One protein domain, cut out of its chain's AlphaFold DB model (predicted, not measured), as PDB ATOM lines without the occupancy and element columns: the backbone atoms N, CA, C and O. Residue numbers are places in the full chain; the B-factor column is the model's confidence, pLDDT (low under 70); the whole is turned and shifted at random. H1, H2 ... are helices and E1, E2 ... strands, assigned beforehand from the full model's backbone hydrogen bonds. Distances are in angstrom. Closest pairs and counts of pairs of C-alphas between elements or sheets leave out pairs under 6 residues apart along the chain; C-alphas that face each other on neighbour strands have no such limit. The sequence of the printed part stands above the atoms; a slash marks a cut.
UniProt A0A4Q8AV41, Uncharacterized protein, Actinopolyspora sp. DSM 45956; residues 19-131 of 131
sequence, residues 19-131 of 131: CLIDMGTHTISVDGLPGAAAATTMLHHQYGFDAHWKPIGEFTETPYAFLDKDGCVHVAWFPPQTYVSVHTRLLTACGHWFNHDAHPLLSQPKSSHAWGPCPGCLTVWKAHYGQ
ATOM      1  N   CYS A  19     214.004 157.553 127.918       96.69
ATOM      2  CA  CYS A  19     213.283 158.807 128.054       96.69
ATOM      3  C   CYS A  19     214.028 159.943 127.354       96.69
ATOM      4  O   CYS A  19     215.255 159.951 127.261       96.69
ATOM      5  N   LEU A  20     213.275 160.952 126.925       97.56
ATOM      6  CA  LEU A  20     213.825 162.253 126.556       97.56
ATOM      7  C   LEU A  20     213.493 163.264 127.639       97.56
ATOM      8  O   LEU A  20     212.371 163.265 128.140       97.56
ATOM      9  N   ILE A  21     214.441 164.147 127.936       97.69
ATOM     10  CA  ILE A  21     214.200 165.399 128.651       97.69
ATOM     11  C   ILE A  21     214.429 166.533 127.653       97.69
ATOM     12  O   ILE A  21     215.466 166.587 126.994       97.69
ATOM     13  N   ASP A  22     213.457 167.423 127.540       97.19
ATOM     14  CA  ASP A  22     213.443 168.575 126.654       97.19
ATOM     15  C   ASP A  22     213.377 169.865 127.480       97.19
ATOM     16  O   ASP A  22     212.514 170.022 128.341       97.19
ATOM     17  N   MET A  23     214.308 170.777 127.214       94.62
ATOM     18  CA  MET A  23     214.403 172.108 127.827       94.62
ATOM     19  C   MET A  23     214.115 173.220 126.798       94.62
ATOM     20  O   MET A  23     214.574 174.355 126.943       94.62
ATOM     21  N   GLY A  24     213.466 172.878 125.679       90.56
ATOM     22  CA  GLY A  24     213.119 173.756 124.559       90.56
ATOM     23  C   GLY A  24     214.292 174.089 123.632       90.56
ATOM     24  O   GLY A  24     214.142 174.102 122.414       90.56
ATOM     25  N   THR A  25     215.474 174.346 124.192       89.81
ATOM     26  CA  THR A  25     216.704 174.628 123.424       89.81
ATOM     27  C   THR A  25     217.567 173.393 123.193       89.81
ATOM     28  O   THR A  25     218.367 173.365 122.261       89.81
ATOM     29  N   HIS A  26     217.421 172.386 124.052       92.31
ATOM     30  CA  HIS A  26     218.228 171.175 124.052       92.31
ATOM     31  C   HIS A  26     217.369 169.990 124.474       92.31
ATOM     32  O   HIS A  26     216.506 170.115 125.346       92.31
ATOM     33  N   THR A  27     217.679 168.830 123.908       95.12
ATOM     34  CA  THR A  27     217.068 167.557 124.280       95.12
ATOM     35  C   THR A  27     218.167 166.579 124.670       95.12
ATOM     36  O   THR A  27     219.174 166.463 123.971       95.12
ATOM     37  N   ILE A  28     217.976 165.873 125.780       95.12
ATOM     38  CA  ILE A  28     218.887 164.832 126.263       95.12
ATOM     39  C   ILE A  28     218.152 163.497 126.352       95.12
ATOM     40  O   ILE A  28     216.983 163.450 126.733       95.12
ATOM     41  N   SER A  29     218.843 162.416 125.993       94.25
ATOM     42  CA  SER A  29     218.350 161.047 126.154       94.25
ATOM     43  C   SER A  29     218.877 160.474 127.461       94.25
ATOM     44  O   SER A  29     220.071 160.589 127.743       94.25
ATOM     45  N   VAL A  30     218.000 159.860 128.246       93.19
ATOM     46  CA  VAL A  30     218.334 159.228 129.526       93.19
ATOM     47  C   VAL A  30     217.574 157.920 129.679       93.19
ATOM     48  O   VAL A  30     216.463 157.788 129.171       93.19
ATOM     49  N   ASP A  31     218.141 156.979 130.424       90.69
ATOM     50  CA  ASP A  31     217.445 155.746 130.772       90.69
ATOM     51  C   ASP A  31     216.744 155.882 132.128       90.69
ATOM     52  O   ASP A  31     217.292 156.422 133.094       90.69
ATOM     53  N   GLY A  32     215.523 155.359 132.194       93.38
ATOM     54  CA  GLY A  32     214.729 155.227 133.405       93.38
ATOM     55  C   GLY A  32     213.740 156.369 133.630       93.38
ATOM     56  O   GLY A  32     214.119 157.528 133.814       93.38
ATOM     57  N   LEU A  33     212.456 156.013 133.750       95.31
ATOM     58  CA  LEU A  33     211.372 156.961 134.055       95.31
ATOM     59  C   LEU A  33     211.627 157.725 135.365       95.31
ATOM     60  O   LEU A  33     211.490 158.951 135.375       95.31
ATOM     61  N   PRO A  34     212.037 157.067 136.474       95.38
ATOM     62  CA  PRO A  34     212.249 157.777 137.735       95.38
ATOM     63  C   PRO A  34     213.429 158.746 137.671       95.38
ATOM     64  O   PRO A  34     213.367 159.828 138.250       95.38
ATOM     65  N   GLY A  35     214.478 158.386 136.925       95.00
ATOM     66  CA  GLY A  35     215.629 159.255 136.689       95.00
ATOM     67  C   GLY A  35     215.249 160.488 135.871       95.00
ATOM     68  O   GLY A  35     215.593 161.603 136.259       95.00
ATOM     69  N   ALA A  36     214.480 160.308 134.793       96.31
ATOM     70  CA  ALA A  36     213.995 161.409 133.967       96.31
ATOM     71  C   ALA A  36     213.111 162.390 134.759       96.31
ATOM     72  O   ALA A  36     213.319 163.606 134.698       96.31
ATOM     73  N   ALA A  37     212.184 161.867 135.567       95.75
ATOM     74  CA  ALA A  37     211.340 162.677 136.443       95.75
ATOM     75  C   ALA A  37     212.162 163.450 137.489       95.75
ATOM     76  O   ALA A  37     211.963 164.654 137.666       95.75
ATOM     77  N   ALA A  38     213.120 162.787 138.147       94.62
ATOM     78  CA  ALA A  38     213.989 163.416 139.139       94.62
ATOM     79  C   ALA A  38     214.883 164.503 138.522       94.62
ATOM     80  O   ALA A  38     215.001 165.591 139.083       94.62
ATOM     81  N   ALA A  39     215.470 164.246 137.351       95.12
ATOM     82  CA  ALA A  39     216.302 165.214 136.640       95.12
ATOM     83  C   ALA A  39     215.499 166.454 136.223       95.12
ATOM     84  O   ALA A  39     215.950 167.575 136.437       95.12
ATOM     85  N   THR A  40     214.286 166.265 135.700       95.69
ATOM     86  CA  THR A  40     213.379 167.367 135.336       95.69
ATOM     87  C   THR A  40     213.001 168.208 136.559       95.69
ATOM     88  O   THR A  40     213.071 169.435 136.527       95.69
ATOM     89  N   THR A  41     212.678 167.543 137.671       94.56
ATOM     90  CA  THR A  41     212.377 168.183 138.961       94.56
ATOM     91  C   THR A  41     213.564 169.003 139.471       94.56
ATOM     92  O   THR A  41     213.413 170.162 139.858       94.56
ATOM     93  N   MET A  42     214.772 168.440 139.404       94.88
ATOM     94  CA  MET A  42     216.009 169.128 139.768       94.88
ATOM     95  C   MET A  42     216.269 170.355 138.881       94.88
ATOM     96  O   MET A  42     216.598 171.417 139.408       94.88
ATOM     97  N   LEU A  43     216.113 170.230 137.559       94.12
ATOM     98  CA  LEU A  43     216.301 171.327 136.602       94.12
ATOM     99  C   LEU A  43     215.376 172.511 136.909       94.12
ATOM    100  O   LEU A  43     215.825 173.659 136.907       94.12
ATOM    101  N   HIS A  44     214.120 172.229 137.249       93.44
ATOM    102  CA  HIS A  44     213.163 173.250 137.650       93.44
ATOM    103  C   HIS A  44     213.549 173.920 138.974       93.44
ATOM    104  O   HIS A  44     213.728 175.135 139.021       93.44
ATOM    105  N   HIS A  45     213.727 173.145 140.049       93.06
ATOM    106  CA  HIS A  45     213.918 173.710 141.391       93.06
ATOM    107  C   HIS A  45     215.282 174.363 141.605       93.06
ATOM    108  O   HIS A  45     215.377 175.352 142.325       93.06
ATOM    109  N   GLN A  46     216.349 173.812 141.018       94.62
ATOM    110  CA  GLN A  46     217.709 174.314 141.244       94.62
ATOM    111  C   GLN A  46     218.125 175.389 140.241       94.62
ATOM    112  O   GLN A  46     218.923 176.257 140.587       94.62
ATOM    113  N   TYR A  47     217.604 175.336 139.011       92.31
ATOM    114  CA  TYR A  47     218.070 176.191 137.917       92.31
ATOM    115  C   TYR A  47     216.961 177.036 137.279       92.31
ATOM    116  O   TYR A  47     217.261 177.896 136.453       92.31
ATOM    117  N   GLY A  48     215.692 176.834 137.652       92.00
ATOM    118  CA  GLY A  48     214.560 177.575 137.093       92.00
ATOM    119  C   GLY A  48     214.258 177.231 135.633       92.00
ATOM    120  O   GLY A  48     213.583 178.007 134.957       92.00
ATOM    121  N   PHE A  49     214.765 176.102 135.128       92.81
ATOM    122  CA  PHE A  49     214.494 175.681 133.758       92.81
ATOM    123  C   PHE A  49     213.107 175.053 133.642       92.81
ATOM    124  O   PHE A  49     212.723 174.201 134.444       92.81
ATOM    125  N   ASP A  50     212.374 175.456 132.605       92.81
ATOM    126  CA  ASP A  50     211.172 174.745 132.187       92.81
ATOM    127  C   ASP A  50     211.595 173.510 131.387       92.81
ATOM    128  O   ASP A  50     211.980 173.599 130.218       92.81
ATOM    129  N   ALA A  51     211.618 172.372 132.073       95.25
ATOM    130  CA  ALA A  51     211.996 171.088 131.517       95.25
ATOM    131  C   ALA A  51     210.783 170.154 131.505       95.25
ATOM    132  O   ALA A  51     209.969 170.125 132.434       95.25
ATOM    133  N   HIS A  52     210.706 169.349 130.455       96.31
ATOM    134  CA  HIS A  52     209.656 168.366 130.231       96.31
ATOM    135  C   HIS A  52     210.306 167.037 129.897       96.31
ATOM    136  O   HIS A  52     211.359 167.010 129.269       96.31
ATOM    137  N   TRP A  53     209.685 165.922 130.251       96.94
ATOM    138  CA  TRP A  53     210.219 164.610 129.902       96.94
ATOM    139  C   TRP A  53     209.146 163.674 129.368       96.94
ATOM    140  O   TRP A  53     207.960 163.875 129.616       96.94
ATOM    141  N   LYS A  54     209.549 162.653 128.613       95.88
ATOM    142  CA  LYS A  54     208.638 161.613 128.123       95.88
ATOM    143  C   LYS A  54     209.343 160.275 127.909       95.88
ATOM    144  O   LYS A  54     210.510 160.287 127.511       95.88
ATOM    145  N   PRO A  55     208.643 159.139 128.070       95.50
ATOM    146  CA  PRO A  55     209.111 157.858 127.553       95.50
ATOM    147  C   PRO A  55     209.195 157.894 126.019       95.50
ATOM    148  O   PRO A  55     208.312 158.453 125.354       95.50
ATOM    149  N   ILE A  56     210.221 157.257 125.454       93.56
ATOM    150  CA  ILE A  56     210.391 157.094 124.006       93.56
ATOM    151  C   ILE A  56     210.565 155.632 123.622       93.56
ATOM    152  O   ILE A  56     211.223 154.878 124.318       93.56
ATOM    153  N   GLY A  57     209.991 155.243 122.489       87.25
ATOM    154  CA  GLY A  57     210.064 153.876 121.983       87.25
ATOM    155  C   GLY A  57     208.704 153.352 121.553       87.25
ATOM    156  O   GLY A  57     207.667 153.975 121.801       87.25
ATOM    157  N   GLU A  58     208.739 152.206 120.885       85.31
ATOM    158  CA  GLU A  58     207.570 151.375 120.633       85.31
ATOM    159  C   GLU A  58     207.525 150.326 121.741       85.31
ATOM    160  O   GLU A  58     208.451 149.527 121.886       85.31
ATOM    161  N   PHE A  59     206.490 150.386 122.574       83.88
ATOM    162  CA  PHE A  59     206.340 149.498 123.718       83.88
ATOM    163  C   PHE A  59     205.170 148.549 123.476       83.88
ATOM    164  O   PHE A  59     204.074 149.007 123.148       83.88
ATOM    165  N   THR A  60     205.387 147.248 123.679       82.25
ATOM    166  CA  THR A  60     204.301 146.254 123.702       82.25
ATOM    167  C   THR A  60     203.328 146.537 124.851       82.25
ATOM    168  O   THR A  60     202.122 146.348 124.722       82.25
ATOM    169  N   GLU A  61     203.848 147.056 125.966       85.38
ATOM    170  CA  GLU A  61     203.089 147.347 127.179       85.38
ATOM    171  C   GLU A  61     203.191 148.824 127.562       85.38
ATOM    172  O   GLU A  61     204.124 149.528 127.178       85.38
ATOM    173  N   THR A  62     202.252 149.315 128.371       89.62
ATOM    174  CA  THR A  62     202.303 150.713 128.821       89.62
ATOM    175  C   THR A  62     203.538 150.940 129.709       89.62
ATOM    176  O   THR A  62     203.726 150.203 130.676       89.62
ATOM    177  N   PRO A  63     204.379 151.956 129.460       92.00
ATOM    178  CA  PRO A  63     205.443 152.320 130.391       92.00
ATOM    179  C   PRO A  63     204.893 152.656 131.778       92.00
ATOM    180  O   PRO A  63     203.897 153.374 131.915       92.00
ATOM    181  N   TYR A  64     205.552 152.167 132.825       93.44
ATOM    182  CA  TYR A  64     205.093 152.354 134.197       93.44
ATOM    183  C   TYR A  64     206.240 152.637 135.160       93.44
ATOM    184  O   TYR A  64     207.375 152.239 134.924       93.44
ATOM    185  N   ALA A  65     205.938 153.299 136.274       95.00
ATOM    186  CA  ALA A  65     206.863 153.487 137.388       95.00
ATOM    187  C   ALA A  65     206.155 153.272 138.726       95.00
ATOM    188  O   ALA A  65     204.924 153.270 138.805       95.00
ATOM    189  N   PHE A  66     206.936 153.103 139.786       95.25
ATOM    190  CA  PHE A  66     206.417 153.012 141.147       95.25
ATOM    191  C   PHE A  66     206.438 154.386 141.810       95.25
ATOM    192  O   PHE A  66     207.222 155.242 141.419       95.25
ATOM    193  N   LEU A  67     205.609 154.601 142.824       95.44
ATOM    194  CA  LEU A  67     205.664 155.785 143.684       95.44
ATOM    195  C   LEU A  67     205.175 155.436 145.085       95.44
ATOM    196  O   LEU A  67     204.331 154.555 145.247       95.44
ATOM    197  N   ASP A  68     205.685 156.140 146.086       95.19
ATOM    198  CA  ASP A  68     205.175 156.050 147.453       95.19
ATOM    199  C   ASP A  68     204.109 157.122 147.685       95.19
ATOM    200  O   ASP A  68     204.352 158.315 147.476       95.19
ATOM    201  N   LYS A  69     202.913 156.693 148.083       93.69
ATOM    202  CA  LYS A  69     201.794 157.576 148.394       93.69
ATOM    203  C   LYS A  69     200.852 156.906 149.388       93.69
ATOM    204  O   LYS A  69     200.556 155.722 149.274       93.69
ATOM    205  N   ASP A  70     200.357 157.689 150.346       92.56
ATOM    206  CA  ASP A  70     199.367 157.258 151.343       92.56
ATOM    207  C   ASP A  70     199.774 155.965 152.094       92.56
ATOM    208  O   ASP A  70     198.940 155.124 152.425       92.56
ATOM    209  N   GLY A  71     201.080 155.789 152.347       93.19
ATOM    210  CA  GLY A  71     201.637 154.626 153.053       93.19
ATOM    211  C   GLY A  71     201.727 153.345 152.216       93.19
ATOM    212  O   GLY A  71     201.988 152.273 152.766       93.19
ATOM    213  N   CYS A  72     201.513 153.422 150.900       96.19
ATOM    214  CA  CYS A  72     201.549 152.288 149.979       96.19
ATOM    215  C   CYS A  72     202.402 152.585 148.737       96.19
ATOM    216  O   CYS A  72     202.535 153.724 148.296       96.19
ATOM    217  N   VAL A  73     202.912 151.526 148.102       96.44
ATOM    218  CA  VAL A  73     203.530 151.630 146.774       96.44
ATOM    219  C   VAL A  73     202.448 151.561 145.704       96.44
ATOM    220  O   VAL A  73     201.771 150.542 145.546       96.44
ATOM    221  N   HIS A  74     202.290 152.644 144.955       97.12
ATOM    222  CA  HIS A  74     201.394 152.746 143.811       97.12
ATOM    223  C   HIS A  74     202.150 152.574 142.489       97.12
ATOM    224  O   HIS A  74     203.362 152.763 142.415       97.12
ATOM    225  N   VAL A  75     201.409 152.232 141.433       95.88
ATOM    226  CA  VAL A  75     201.902 152.180 140.049       95.88
ATOM    227  C   VAL A  75     201.378 153.403 139.306       95.88
ATOM    228  O   VAL A  75     200.180 153.670 139.365       95.88
ATOM    229  N   ALA A  76     202.245 154.132 138.614       95.56
ATOM    230  CA  ALA A  76     201.898 155.194 137.675       95.56
ATOM    231  C   ALA A  76     202.149 154.737 136.239       95.56
ATOM    232  O   ALA A  76     203.137 154.052 135.981       95.56
ATOM    233  N   TRP A  77     201.278 155.147 135.318       93.31
ATOM    234  CA  TRP A  77     201.374 154.828 133.896       93.31
ATOM    235  C   TRP A  77     201.675 156.061 133.063       93.31
ATOM    236  O   TRP A  77     201.177 157.151 133.347       93.31
ATOM    237  N   PHE A  78     202.467 155.861 132.016       92.56
ATOM    238  CA  PHE A  78     202.943 156.927 131.153       92.56
ATOM    239  C   PHE A  78     202.676 156.565 129.696       92.56
ATOM    240  O   PHE A  78     203.205 155.565 129.213       92.56
ATOM    241  N   PRO A  79     201.878 157.363 128.970       88.69
ATOM    242  CA  PRO A  79     201.745 157.177 127.537       88.69
ATOM    243  C   PRO A  79     203.077 157.508 126.841       88.69
ATOM    244  O   PRO A  79     203.719 158.509 127.188       88.69
ATOM    245  N   PRO A  80     203.499 156.710 125.844       86.38
ATOM    246  CA  PRO A  80     204.666 157.050 125.049       86.38
ATOM    247  C   PRO A  80     204.444 158.386 124.339       86.38
ATOM    248  O   PRO A  80     203.315 158.784 124.044       86.38
ATOM    249  N   GLN A  81     205.537 159.089 124.055       87.31
ATOM    250  CA  GLN A  81     205.530 160.330 123.277       87.31
ATOM    251  C   GLN A  81     204.785 161.527 123.904       87.31
ATOM    252  O   GLN A  81     204.743 162.591 123.286       87.31
ATOM    253  N   THR A  82     204.286 161.412 125.137       91.69
ATOM    254  CA  THR A  82     203.602 162.504 125.845       91.69
ATOM    255  C   THR A  82     204.530 163.160 126.858       91.69
ATOM    256  O   THR A  82     205.036 162.491 127.754       91.69
ATOM    257  N   TYR A  83     204.730 164.471 126.722       94.31
ATOM    258  CA  TYR A  83     205.542 165.245 127.656       94.31
ATOM    259  C   TYR A  83     204.844 165.449 129.003       94.31
ATOM    260  O   TYR A  83     203.654 165.759 129.072       94.31
ATOM    261  N   VAL A  84     205.627 165.298 130.066       93.62
ATOM    262  CA  VAL A  84     205.268 165.500 131.465       93.62
ATOM    263  C   VAL A  84     206.188 166.584 132.028       93.62
ATOM    264  O   VAL A  84     207.409 166.483 131.916       93.62
ATOM    265  N   SER A  85     205.607 167.609 132.648       92.44
ATOM    266  CA  SER A  85     206.334 168.665 133.364       92.44
ATOM    267  C   SER A  85     206.156 168.499 134.867       92.44
ATOM    268  O   SER A  85     205.199 167.860 135.299       92.44
ATOM    269  N   VAL A  86     206.990 169.149 135.678       89.88
ATOM    270  CA  VAL A  86     206.892 169.139 137.156       89.88
ATOM    271  C   VAL A  86     205.513 169.544 137.709       89.88
ATOM    272  O   VAL A  86     205.176 169.242 138.852       89.88
ATOM    273  N   HIS A  87     204.684 170.216 136.906       87.81
ATOM    274  CA  HIS A  87     203.338 170.651 137.286       87.81
ATOM    275  C   HIS A  87     202.231 169.698 136.816       87.81
ATOM    276  O   HIS A  87     201.063 169.864 137.180       87.81
ATOM    277  N   THR A  88     202.560 168.694 136.005       89.56
ATOM    278  CA  THR A  88     201.597 167.717 135.506       89.56
ATOM    279  C   THR A  88     201.134 166.802 136.639       89.56
ATOM    280  O   THR A  88     201.907 166.027 137.208       89.56
ATOM    281  N   ARG A  89     199.831 166.846 136.945       89.50
ATOM    282  CA  ARG A  89     199.189 165.825 137.784       89.50
ATOM    283  C   ARG A  89     198.929 164.589 136.938       89.50
ATOM    284  O   ARG A  89     198.393 164.691 135.839       89.50
ATOM    285  N   LEU A  90     199.274 163.433 137.482       91.75
ATOM    286  CA  LEU A  90     199.124 162.141 136.823       91.75
ATOM    287  C   LEU A  90     198.227 161.229 137.652       91.75
ATOM    288  O   LEU A  90     198.027 161.455 138.848       91.75
ATOM    289  N   LEU A  91     197.686 160.198 137.011       94.62
ATOM    290  CA  LEU A  91     196.904 159.162 137.672       94.62
ATOM    291  C   LEU A  91     197.775 157.944 137.969       94.62
ATOM    292  O   LEU A  91     198.590 157.519 137.150       94.62
ATOM    293  N   THR A  92     197.569 157.355 139.141       96.19
ATOM    294  CA  THR A  92     198.000 155.984 139.405       96.19
ATOM    295  C   THR A  92     197.114 155.001 138.637       96.19
ATOM    296  O   THR A  92     195.985 155.321 138.261       96.19
ATOM    297  N   ALA A  93     197.575 153.762 138.481       94.94
ATOM    298  CA  ALA A  93     196.807 152.671 137.886       94.94
ATOM    299  C   ALA A  93     195.476 152.406 138.622       94.94
ATOM    300  O   ALA A  93     194.533 151.898 138.028       94.94
ATOM    301  N   CYS A  94     195.367 152.777 139.907       96.19
ATOM    302  CA  CYS A  94     194.121 152.676 140.674       96.19
ATOM    303  C   CYS A  94     193.262 153.955 140.647       96.19
ATOM    304  O   CYS A  94     192.300 154.052 141.403       96.19
ATOM    305  N   GLY A  95     193.602 154.946 139.817       95.50
ATOM    306  CA  GLY A  95     192.803 156.157 139.616       95.50
ATOM    307  C   GLY A  95     193.034 157.278 140.635       95.50
ATOM    308  O   GLY A  95     192.270 158.242 140.659       95.50
ATOM    309  N   HIS A  96     194.069 157.201 141.475       95.06
ATOM    310  CA  HIS A  96     194.402 158.296 142.392       95.06
ATOM    311  C   HIS A  96     195.301 159.322 141.704       95.06
ATOM    312  O   HIS A  96     196.314 158.974 141.104       95.06
ATOM    313  N   TRP A  97     194.978 160.606 141.838       94.75
ATOM    314  CA  TRP A  97     195.845 161.676 141.349       94.75
ATOM    315  C   TRP A  97     197.092 161.821 142.219       94.75
ATOM    316  O   TRP A  97     196.991 161.843 143.447       94.75
ATOM    317  N   PHE A  98     198.258 162.019 141.614       93.19
ATOM    318  CA  PHE A  98     199.493 162.372 142.309       93.19
ATOM    319  C   PHE A  98     200.256 163.473 141.564       93.19
ATOM    320  O   PHE A  98     200.039 163.719 140.377       93.19
ATOM    321  N   ASN A  99     201.114 164.176 142.303       90.44
ATOM    322  CA  ASN A  99     202.132 165.062 141.750       90.44
ATOM    323  C   ASN A  99     203.477 164.374 141.992       90.44
ATOM    324  O   ASN A  99     203.767 164.053 143.145       90.44
ATOM    325  N   HIS A 100     204.248 164.133 140.934       86.38
ATOM    326  CA  HIS A 100     205.518 163.415 141.018       86.38
ATOM    327  C   HIS A 100     206.651 164.234 141.648       86.38
ATOM    328  O   HIS A 100     207.630 163.646 142.085       86.38
ATOM    329  N   ASP A 101     206.512 165.558 141.738       87.56
ATOM    330  CA  ASP A 101     207.428 166.407 142.505       87.56
ATOM    331  C   ASP A 101     207.276 166.139 144.013       87.56
ATOM    332  O   ASP A 101     208.230 165.844 144.724       87.56
ATOM    333  N   ALA A 102     206.028 166.132 144.493       88.12
ATOM    334  CA  ALA A 102     205.720 165.866 145.899       88.12
ATOM    335  C   ALA A 102     205.769 164.369 146.273       88.12
ATOM    336  O   ALA A 102     205.989 164.033 147.432       88.12
ATOM    337  N   HIS A 103     205.516 163.478 145.310       91.38
ATOM    338  CA  HIS A 103     205.493 162.021 145.482       91.38
ATOM    339  C   HIS A 103     206.406 161.393 144.424       91.38
ATOM    340  O   HIS A 103     205.921 161.011 143.351       91.38
ATOM    341  N   PRO A 104     207.723 161.337 144.684       90.38
ATOM    342  CA  PRO A 104     208.701 160.953 143.682       90.38
ATOM    343  C   PRO A 104     208.471 159.533 143.175       90.38
ATOM    344  O   PRO A 104     208.074 158.627 143.914       90.38
ATOM    345  N   LEU A 105     208.767 159.346 141.889       94.50
ATOM    346  CA  LEU A 105     208.806 158.021 141.294       94.50
ATOM    347  C   LEU A 105     209.995 157.234 141.864       94.50
ATOM    348  O   LEU A 105     211.089 157.769 142.041       94.50
ATOM    349  N   LEU A 106     209.791 155.947 142.115       93.06
ATOM    350  CA  LEU A 106     210.793 155.019 142.621       93.06
ATOM    351  C   LEU A 106     211.310 154.141 141.481       93.06
ATOM    352  O   LEU A 106     210.542 153.668 140.639       93.06
ATOM    353  N   SER A 107     212.615 153.869 141.491       88.19
ATOM    354  CA  SER A 107     213.248 152.914 140.572       88.19
ATOM    355  C   SER A 107     212.746 151.492 140.784       88.19
ATOM    356  O   SER A 107     212.564 150.764 139.824       88.19
ATOM    357  N   GLN A 108     212.467 151.095 142.021       89.69
ATOM    358  CA  GLN A 108     212.009 149.753 142.375       89.69
ATOM    359  C   GLN A 108     210.738 149.835 143.222       89.69
ATOM    360  O   GLN A 108     210.488 150.868 143.843       89.69
ATOM    361  N   PRO A 109     209.959 148.745 143.347       88.00
ATOM    362  CA  PRO A 109     208.743 148.739 144.165       88.00
ATOM    363  C   PRO A 109     209.027 148.762 145.678       88.00
ATOM    364  O   PRO A 109     208.144 148.472 146.479       88.00
ATOM    365  N   LYS A 110     210.266 149.046 146.094       87.31
ATOM    366  CA  LYS A 110     210.672 149.112 147.497       87.31
ATOM    367  C   LYS A 110     210.622 150.567 147.954       87.31
ATOM    368  O   LYS A 110     211.316 151.404 147.386       87.31
ATOM    369  N   SER A 111     209.858 150.836 149.007       86.94
ATOM    370  CA  SER A 111     209.912 152.091 149.757       86.94
ATOM    371  C   SER A 111     210.229 151.795 151.222       86.94
ATOM    372  O   SER A 111     209.752 150.803 151.770       86.94
ATOM    373  N   SER A 112     211.022 152.661 151.857       87.38
ATOM    374  CA  SER A 112     211.269 152.625 153.302       87.38
ATOM    375  C   SER A 112     210.071 153.082 154.138       87.38
ATOM    376  O   SER A 112     210.071 152.850 155.344       87.38
ATOM    377  N   HIS A 113     209.074 153.739 153.535       87.50
ATOM    378  CA  HIS A 113     207.920 154.295 154.252       87.50
ATOM    379  C   HIS A 113     206.605 153.559 153.965       87.50
ATOM    380  O   HIS A 113     205.686 153.635 154.781       87.50
ATOM    381  N   ALA A 114     206.508 152.826 152.854       91.44
ATOM    382  CA  ALA A 114     205.296 152.095 152.506       91.44
ATOM    383  C   ALA A 114     205.181 150.755 153.252       91.44
ATOM    384  O   ALA A 114     206.152 150.006 153.373       91.44
ATOM    385  N   TRP A 115     203.967 150.395 153.673       93.50
ATOM    386  CA  TRP A 115     203.676 149.115 154.339       93.50
ATOM    387  C   TRP A 115     203.495 147.942 153.366       93.50
ATOM    388  O   TRP A 115     203.389 146.791 153.787       93.50
ATOM    389  N   GLY A 116     203.443 148.221 152.064       93.75
ATOM    390  CA  GLY A 116     203.254 147.224 151.017       93.75
ATOM    391  C   GLY A 116     202.742 147.832 149.709       93.75
ATOM    392  O   GLY A 116     202.639 149.057 149.588       93.75
ATOM    393  N   PRO A 117     202.424 146.995 148.707       94.94
ATOM    394  CA  PRO A 117     201.820 147.461 147.467       94.94
ATOM    395  C   PRO A 117     200.372 147.900 147.705       94.94
ATOM    396  O   PRO A 117     199.619 147.238 148.419       94.94
ATOM    397  N   CYS A 118     199.953 148.978 147.046       96.75
ATOM    398  CA  CYS A 118     198.549 149.364 146.996       96.75
ATOM    399  C   CYS A 118     197.727 148.210 146.380       96.75
ATOM    400  O   CYS A 118     197.994 147.837 145.232       96.75
ATOM    401  N   PRO A 119     196.705 147.667 147.075       96.00
ATOM    402  CA  PRO A 119     195.923 146.542 146.561       96.00
ATOM    403  C   PRO A 119     195.245 146.840 145.220       96.00
ATOM    404  O   PRO A 119     195.248 145.998 144.327       96.00
ATOM    405  N   GLY A 120     194.719 148.059 145.048       96.75
ATOM    406  CA  GLY A 120     194.087 148.487 143.798       96.75
ATOM    407  C   GLY A 120     195.075 148.524 142.632       96.75
ATOM    408  O   GLY A 120     194.803 147.950 141.581       96.75
ATOM    409  N   CYS A 121     196.250 149.132 142.827       96.12
ATOM    410  CA  CYS A 121     197.295 149.130 141.802       96.12
ATOM    411  C   CYS A 121     197.792 147.713 141.505       96.12
ATOM    412  O   CYS A 121     198.014 147.401 140.342       96.12
ATOM    413  N   LEU A 122     197.934 146.852 142.517       93.38
ATOM    414  CA  LEU A 122     198.379 145.472 142.325       93.38
ATOM    415  C   LEU A 122     197.382 144.657 141.494       93.38
ATOM    416  O   LEU A 122     197.798 143.910 140.613       93.38
ATOM    417  N   THR A 123     196.080 144.802 141.749       95.44
ATOM    418  CA  THR A 123     195.033 144.145 140.952       95.44
ATOM    419  C   THR A 123     195.073 144.607 139.501       95.44
ATOM    420  O   THR A 123     195.090 143.774 138.597       95.44
ATOM    421  N   VAL A 124     195.136 145.921 139.269       93.81
ATOM    422  CA  VAL A 124     195.185 146.488 137.915       93.81
ATOM    423  C   VAL A 124     196.467 146.075 137.187       93.81
ATOM    424  O   VAL A 124     196.413 145.671 136.030       93.81
ATOM    425  N   TRP A 125     197.610 146.105 137.873       91.31
ATOM    426  CA  TRP A 125     198.892 145.688 137.312       91.31
ATOM    427  C   TRP A 125     198.880 144.204 136.929       91.31
ATOM    428  O   TRP A 125     199.227 143.869 135.805       91.31
ATOM    429  N   LYS A 126     198.391 143.310 137.797       90.25
ATOM    430  CA  LYS A 126     198.270 141.879 137.466       90.25
ATOM    431  C   LYS A 126     197.340 141.623 136.283       90.25
ATOM    432  O   LYS A 126     197.622 140.744 135.484       90.25
ATOM    433  N   ALA A 127     196.248 142.376 136.162       89.88
ATOM    434  CA  ALA A 127     195.349 142.250 135.018       89.88
ATOM    435  C   ALA A 127     195.999 142.708 133.698       89.88
ATOM    436  O   ALA A 127     195.643 142.186 132.646       89.88
ATOM    437  N   HIS A 128     196.926 143.670 133.757       88.00
ATOM    438  CA  HIS A 128     197.603 144.222 132.582       88.00
ATOM    439  C   HIS A 128     198.857 143.429 132.172       88.00
ATOM    440  O   HIS A 128     199.032 143.185 130.988       88.00
ATOM    441  N   TYR A 129     199.689 143.013 133.137       82.62
ATOM    442  CA  TYR A 129     201.020 142.415 132.911       82.62
ATOM    443  C   TYR A 129     201.153 140.960 133.382       82.62
ATOM    444  O   TYR A 129     202.178 140.327 133.168       82.62
ATOM    445  N   GLY A 130     200.183 140.429 134.128       71.19
ATOM    446  CA  GLY A 130     200.306 139.133 134.807       71.19
ATOM    447  C   GLY A 130     200.029 137.906 133.935       71.19
ATOM    448  O   GLY A 130     199.552 136.915 134.492       71.19
ATOM    449  N   GLN A 131     200.253 137.984 132.617       56.88
ATOM    450  CA  GLN A 131     200.086 136.864 131.677       56.88
ATOM    451  C   GLN A 131     201.416 136.162 131.411       56.88
ATOM    452  O   GLN A 131     202.406 136.869 131.136       56.88
TER     453      GLN A 131
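Overview. This is residues 19 to 131 of the 131 residues of an uncharacterized protein of Actinopolyspora sp. DSM 45956 (UniProt A0A4Q8AV41). Small strand units are set along the long axis: at one end the three-stranded sheet of E1, E2 and E3 with helix H1 over one face, near the middle the hairpin of E4 and E5, and at the other end helix H2 packed on E5. A second, smaller hairpin of E6 and E7 lies beside E4 and E5, with E6 close to E5. The printed part has 113 residues, with two named helices and seven named strands in the order E1 E2 H1 E3 E4 E5 E6 E7 H2; the larger sheet has the order E2 E1 E3, and its strands and both two-stranded pairs are antiparallel. The class is mixed, helices and strands, with 57 residues in named elements. The whole is compact, with a radius of gyration of the C-alphas of 14.0 A and spans of 41 by 31 by 20 A.

Along the chain. E1 covers residues 19 to 22 and begins at C-alpha 19, (213.283, 158.807, 128.054). E2 covers residues 27 to 31, and H1 covers residues 33 to 47, 20.7 A long. E3 covers residues 52 to 55. E4, residues 64 to 69, is 15.5 A long, and E5, residues 72 to 77, is 16.3 A; C-alpha 72 is at (201.549, 152.288, 149.979). E6 covers residues 89 to 91 and E7 residues 97 to 99. H2, residues 119 to 129, is 15.1 A long and ends at C-alpha 129, (201.020, 142.415, 132.911).

Arrangement. In the sheet, E1 and E2 form a hairpin, with N 21 and O 28 2.9 A apart, within hydrogen-bond range. E1 and E3 are antiparallel, with N 22 and O 52 at 2.7 A. H1 is on this sheet at a height over the sheet of 9.5 A, over E1 and E3, and runs along the strands, at 7 degrees to E1 on the local plane. The closest C-alphas of H1 and E3 are those of Thr 40 and His 52, 6.4 A. E2, H1 and E3 make a split strand-helix-strand unit, two strands running the same way with E1 between them; its crossover is right-handed. Together H1 and the sheet make two layers, a helix on one face of a sheet. Toward the next unit, the closest C-alphas of H1 and E4 are those of Leu 33 and Ala 65, 6.6 A. E4 and E5 form a hairpin, with N 74 and O 67 at 2.8 A. The closest C-alphas of E5 and H2 are those of Val 75 and Cys 121, 5.8 A. Those of E5 and E6 are Ala 76 and Leu 91, 6.4 A. E6 and E7 form a hairpin, with N 98 and O 90 at 2.8 A. H1 and H2 are apart. In both helices every O i to N i+4 pair is within hydrogen-bond range.

Size, cuts and confidence. The two C-alphas farthest apart are those of Tyr 47 and Gln 131, 43.7 A. The printed part has no cut. The links from E5 to E6 and from E7 to H2 are long, with 11 and 19 residues. Residues 84 to 85 pair antiparallel with residues 52 to 53 of E3, and residues 105 to 106 with residues 66 to 67 of E4. The mean pLDDT of the printed part is 92.1, and residue 131 is under 70.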